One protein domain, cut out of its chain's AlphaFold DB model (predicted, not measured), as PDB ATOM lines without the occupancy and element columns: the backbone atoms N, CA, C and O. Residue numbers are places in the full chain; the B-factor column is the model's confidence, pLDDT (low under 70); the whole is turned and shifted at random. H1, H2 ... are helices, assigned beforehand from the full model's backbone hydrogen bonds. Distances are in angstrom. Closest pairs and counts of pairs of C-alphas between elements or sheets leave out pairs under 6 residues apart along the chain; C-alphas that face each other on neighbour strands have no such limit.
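This is residues 123 to 163 of the 244 residues of an uncharacterized protein of Periophthalmus magnuspinnatus (UniProt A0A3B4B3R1). The longest helix, H3, is one leg of an open arch; H2 is its top and H1 the other leg, with a corner at each end of H2. The printed part has 41 residues with three named helices, H1, H2 and H3 in chain order, no named strand, and the class all helix. It is loose, with a radius of gyration of the C-alphas of 12.8 A, and flat, spanning 33 by 23 by 12 A.

H3, residues 145 to 157, is 18.1 A long and ends at C-alpha 157 (-0.636, -41.982, 6.856). H2, residues 132 to 142, is 15.1 A long. H1, residues 123 to 129, begins at C-alpha 123 (20.283, -54.080, 16.711).

H3, with residues 147 to 148 alone, and H2 only just touch, with 3 pairs of C-alphas within 8 A, only at the corner; the closest C-alphas, of Ala 142 and Leu 148, are 6.5 A apart. Their lines are about perpendicular, at 81 degrees. H1 and H2 also only just touch, with 3 such pairs, only at the corner; the closest C-alphas, of Leu 128 and Leu 135, are 5.8 A apart. Their tilt of 72 degrees is only just about perpendicular. H1 and H3 are apart. In H1, H2 and H3 every O i to N i+4 pair is within hydrogen-bond range.

The C-alphas farthest apart, of Pro 133 and Ala 163, are 34.3 A apart. The printed part has no cut, and both links are tight. Model pLDDT is under 70 at residues 155, 157 to 158 and 160 to 163.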
ATOM      1  N   GLN A 123      19.331 -55.066  16.188       79.88
ATOM      2  CA  GLN A 123      20.283 -54.080  16.711       79.88
ATOM      3  C   GLN A 123      19.638 -53.163  17.751       79.88
ATOM      4  O   GLN A 123      20.246 -52.870  18.776       79.88
ATOM      5  N   THR A 124      18.392 -52.745  17.513       80.19
ATOM      6  CA  THR A 124      17.649 -51.897  18.456       80.19
ATOM      7  C   THR A 124      17.443 -52.604  19.793       80.19
ATOM      8  O   THR A 124      17.635 -51.988  20.838       80.19
ATOM      9  N   VAL A 125      17.111 -53.900  19.771       83.88
ATOM     10  CA  VAL A 125      16.968 -54.718  20.987       83.88
ATOM     11  C   VAL A 125      18.294 -54.815  21.740       83.88
ATOM     12  O   VAL A 125      18.314 -54.595  22.948       83.88
ATOM     13  N   SER A 126      19.406 -55.067  21.038       84.06
ATOM     14  CA  SER A 126      20.738 -55.087  21.658       84.06
ATOM     15  C   SER A 126      21.043 -53.773  22.380       84.06
ATOM     16  O   SER A 126      21.424 -53.794  23.542       84.06
ATOM     17  N   TRP A 127      20.809 -52.625  21.735       78.38
ATOM     18  CA  TRP A 127      21.086 -51.314  22.337       78.38
ATOM     19  C   TRP A 127      20.193 -50.973  23.530       78.38
ATOM     20  O   TRP A 127      20.608 -50.211  24.399       78.38
ATOM     21  N   LEU A 128      18.953 -51.468  23.548       76.88
ATOM     22  CA  LEU A 128      18.036 -51.262  24.669       76.88
ATOM     23  C   LEU A 128      18.439 -52.096  25.888       76.88
ATOM     24  O   LEU A 128      18.308 -51.614  27.010       76.88
ATOM     25  N   ASN A 129      18.976 -53.300  25.676       79.56
ATOM     26  CA  ASN A 129      19.511 -54.122  26.765       79.56
ATOM     27  C   ASN A 129      20.706 -53.447  27.455       79.56
ATOM     28  O   ASN A 129      20.843 -53.542  28.672       79.56
ATOM     29  N   ASP A 130      21.511 -52.704  26.694       76.50
ATOM     30  CA  ASP A 130      22.648 -51.938  27.213       76.50
ATOM     31  C   ASP A 130      22.229 -50.604  27.877       76.50
ATOM     32  O   ASP A 130      23.068 -49.901  28.442       76.50
ATOM     33  N   ALA A 131      20.939 -50.236  27.835       72.56
ATOM     34  CA  ALA A 131      20.403 -48.991  28.395       72.56
ATOM     35  C   ALA A 131      19.080 -49.203  29.178       72.56
ATOM     36  O   ALA A 131      18.019 -48.742  28.738       72.56
ATOM     37  N   PRO A 132      19.126 -49.833  30.375       73.25
ATOM     38  CA  PRO A 132      17.935 -50.192  31.156       73.25
ATOM     39  C   PRO A 132      16.943 -49.048  31.461       73.25
ATOM     40  O   PRO A 132      15.739 -49.290  31.367       73.25
ATOM     41  N   PRO A 133      17.370 -47.800  31.758       73.81
ATOM     42  CA  PRO A 133      16.430 -46.703  32.016       73.81
ATOM     43  C   PRO A 133      15.550 -46.353  30.806       73.81
ATOM     44  O   PRO A 133      14.354 -46.112  30.945       73.81
ATOM     45  N   VAL A 134      16.121 -46.386  29.595       70.12
ATOM     46  CA  VAL A 134      15.388 -46.094  28.349       70.12
ATOM     47  C   VAL A 134      14.365 -47.192  28.060       70.12
ATOM     48  O   VAL A 134      13.268 -46.913  27.573       70.12
ATOM     49  N   LEU A 135      14.709 -48.444  28.376       73.31
ATOM     50  CA  LEU A 135      13.804 -49.579  28.234       73.31
ATOM     51  C   LEU A 135      12.575 -49.437  29.142       73.31
ATOM     52  O   LEU A 135      11.464 -49.708  28.687       73.31
ATOM     53  N   GLU A 136      12.743 -48.975  30.383       73.56
ATOM     54  CA  GLU A 136      11.624 -48.762  31.309       73.56
ATOM     55  C   GLU A 136      10.667 -47.667  30.813       73.56
ATOM     56  O   GLU A 136       9.446 -47.851  30.813       73.56
ATOM     57  N   GLU A 137      11.204 -46.549  30.320       70.88
ATOM     58  CA  GLU A 137      10.393 -45.479  29.728       70.88
ATOM     59  C   GLU A 137       9.654 -45.952  28.471       70.88
ATOM     60  O   GLU A 137       8.467 -45.665  28.300       70.88
ATOM     61  N   CYS A 138      10.319 -46.742  27.625       72.75
ATOM     62  CA  CYS A 138       9.706 -47.359  26.451       72.75
ATOM     63  C   CYS A 138       8.601 -48.353  26.834       72.75
ATOM     64  O   CYS A 138       7.535 -48.340  26.219       72.75
ATOM     65  N   ALA A 139       8.808 -49.178  27.863       76.44
ATOM     66  CA  ALA A 139       7.792 -50.092  28.377       76.44
ATOM     67  C   ALA A 139       6.581 -49.316  28.916       76.44
ATOM     68  O   ALA A 139       5.438 -49.630  28.579       76.44
ATOM     69  N   ARG A 140       6.818 -48.236  29.670       74.94
ATOM     70  CA  ARG A 140       5.762 -47.348  30.175       74.94
ATOM     71  C   ARG A 140       4.985 -46.691  29.034       74.94
ATOM     72  O   ARG A 140       3.756 -46.681  29.064       74.94
ATOM     73  N   ALA A 141       5.668 -46.203  28.002       70.62
ATOM     74  CA  ALA A 141       5.035 -45.644  26.809       70.62
ATOM     75  C   ALA A 141       4.232 -46.702  26.024       70.62
ATOM     76  O   ALA A 141       3.123 -46.424  25.572       70.62
ATOM     77  N   ALA A 142       4.737 -47.935  25.919       73.19
ATOM     78  CA  ALA A 142       4.064 -49.036  25.225       73.19
ATOM     79  C   ALA A 142       2.760 -49.472  25.910       73.19
ATOM     80  O   ALA A 142       1.830 -49.916  25.235       73.19
ATOM     81  N   THR A 143       2.650 -49.294  27.230       76.50
ATOM     82  CA  THR A 143       1.394 -49.537  27.961       76.50
ATOM     83  C   THR A 143       0.317 -48.475  27.709       76.50
ATOM     84  O   THR A 143      -0.809 -48.640  28.171       76.50
ATOM     85  N   GLN A 144       0.618 -47.404  26.960       77.19
ATOM     86  CA  GLN A 144      -0.340 -46.352  26.615       77.19
ATOM     87  C   GLN A 144      -0.975 -46.623  25.236       77.19
ATOM     88  O   GLN A 144      -0.404 -46.256  24.202       77.19
ATOM     89  N   PRO A 145      -2.189 -47.210  25.169       78.94
ATOM     90  CA  PRO A 145      -2.808 -47.607  23.901       78.94
ATOM     91  C   PRO A 145      -3.095 -46.423  22.968       78.94
ATOM     92  O   PRO A 145      -3.112 -46.595  21.752       78.94
ATOM     93  N   GLN A 146      -3.284 -45.214  23.509       76.00
ATOM     94  CA  GLN A 146      -3.499 -44.009  22.700       76.00
ATOM     95  C   GLN A 146      -2.228 -43.564  21.976       76.00
ATOM     96  O   GLN A 146      -2.283 -43.237  20.793       76.00
ATOM     97  N   LEU A 147      -1.079 -43.616  22.655       70.00
ATOM     98  CA  LEU A 147       0.209 -43.286  22.052       70.00
ATOM     99  C   LEU A 147       0.546 -44.280  20.939       70.00
ATOM    100  O   LEU A 147       0.857 -43.877  19.819       70.00
ATOM    101  N   LEU A 148       0.388 -45.578  21.218       72.19
ATOM    102  CA  LEU A 148       0.602 -46.630  20.227       72.19
ATOM    103  C   LEU A 148      -0.317 -46.457  19.011       72.19
ATOM    104  O   LEU A 148       0.139 -46.545  17.870       72.19
ATOM    105  N   LYS A 149      -1.600 -46.156  19.240       75.12
ATOM    106  CA  LYS A 149      -2.565 -45.898  18.168       75.12
ATOM    107  C   LYS A 149      -2.136 -44.725  17.291       75.12
ATOM    108  O   LYS A 149      -2.196 -44.853  16.072       75.12
ATOM    109  N   VAL A 150      -1.681 -43.616  17.874       74.75
ATOM    110  CA  VAL A 150      -1.240 -42.460  17.083       74.75
ATOM    111  C   VAL A 150       0.041 -42.752  16.308       74.75
ATOM    112  O   VAL A 150       0.113 -42.415  15.126       74.75
ATOM    113  N   LEU A 151       1.011 -43.445  16.908       71.69
ATOM    114  CA  LEU A 151       2.228 -43.856  16.205       71.69
ATOM    115  C   LEU A 151       1.908 -44.745  14.996       71.69
ATOM    116  O   LEU A 151       2.423 -44.507  13.903       71.69
ATOM    117  N   LEU A 152       1.017 -45.728  15.160       76.81
ATOM    118  CA  LEU A 152       0.605 -46.615  14.071       76.81
ATOM    119  C   LEU A 152      -0.204 -45.874  13.001       76.81
ATOM    120  O   LEU A 152       0.076 -46.027  11.818       76.81
ATOM    121  N   GLN A 153      -1.146 -45.016  13.397       75.31
ATOM    122  CA  GLN A 153      -1.911 -44.189  12.458       75.31
ATOM    123  C   GLN A 153      -1.008 -43.256  11.653       75.31
ATOM    124  O   GLN A 153      -1.223 -43.080  10.456       75.31
ATOM    125  N   HIS A 154       0.030 -42.704  12.278       70.12
ATOM    126  CA  HIS A 154       1.025 -41.906  11.581       70.12
ATOM    127  C   HIS A 154       1.760 -42.730  10.514       70.12
ATOM    128  O   HIS A 154       1.852 -42.292   9.369       70.12
ATOM    129  N   GLN A 155       2.203 -43.951  10.837       64.81
ATOM    130  CA  GLN A 155       2.834 -44.849   9.857       64.81
ATOM    131  C   GLN A 155       1.871 -45.274   8.739       64.81
ATOM    132  O   GLN A 155       2.276 -45.379   7.580       64.81
ATOM    133  N   SER A 156       0.585 -45.456   9.052       73.69
ATOM    134  CA  SER A 156      -0.459 -45.661   8.045       73.69
ATOM    135  C   SER A 156      -0.615 -44.441   7.129       73.69
ATOM    136  O   SER A 156      -0.691 -44.613   5.918       73.69
ATOM    137  N   CYS A 157      -0.596 -43.212   7.660       68.31
ATOM    138  CA  CYS A 157      -0.636 -41.982   6.856       68.31
ATOM    139  C   CYS A 157       0.602 -41.795   5.967       68.31
ATOM    140  O   CYS A 157       0.504 -41.173   4.910       68.31
ATOM    141  N   LEU A 158       1.754 -42.329   6.377       66.44
ATOM    142  CA  LEU A 158       2.972 -42.364   5.563       66.44
ATOM    143  C   LEU A 158       2.934 -43.444   4.464       66.44
ATOM    144  O   LEU A 158       3.847 -43.503   3.643       66.44
ATOM    145  N   GLY A 159       1.893 -44.282   4.429       70.94
ATOM    146  CA  GLY A 159       1.740 -45.371   3.461       70.94
ATOM    147  C   GLY A 159       2.532 -46.635   3.808       70.94
ATOM    148  O   GLY A 159       2.612 -47.553   3.001       70.94
ATOM    149  N   HIS A 160       3.129 -46.723   5.002       69.75
ATOM    150  CA  HIS A 160       3.971 -47.863   5.387       69.75
ATOM    151  C   HIS A 160       3.170 -49.101   5.841       69.75
ATOM    152  O   HIS A 160       3.726 -50.195   5.888       69.75
ATOM    153  N   LEU A 161       1.882 -48.949   6.185       64.19
ATOM    154  CA  LEU A 161       1.042 -50.004   6.783       64.19
ATOM    155  C   LEU A 161      -0.213 -50.360   5.956       64.19
ATOM    156  O   LEU A 161      -1.163 -50.917   6.499       64.19
ATOM    157  N   GLU A 162      -0.247 -50.063   4.653       57.38
ATOM    158  CA  GLU A 162      -1.450 -50.182   3.794       57.38
ATOM    159  C   GLU A 162      -2.034 -51.607   3.614       57.38
ATOM    160  O   GLU A 162      -3.047 -51.775   2.939       57.38
ATOM    161  N   ALA A 163      -1.462 -52.649   4.228       53.41
ATOM    162  CA  ALA A 163      -1.838 -54.044   3.974       53.41
ATOM    163  C   ALA A 163      -2.812 -54.689   4.988       53.41
ATOM    164  O   ALA A 163      -3.177 -55.848   4.801       53.41
TER     165      ALA A 163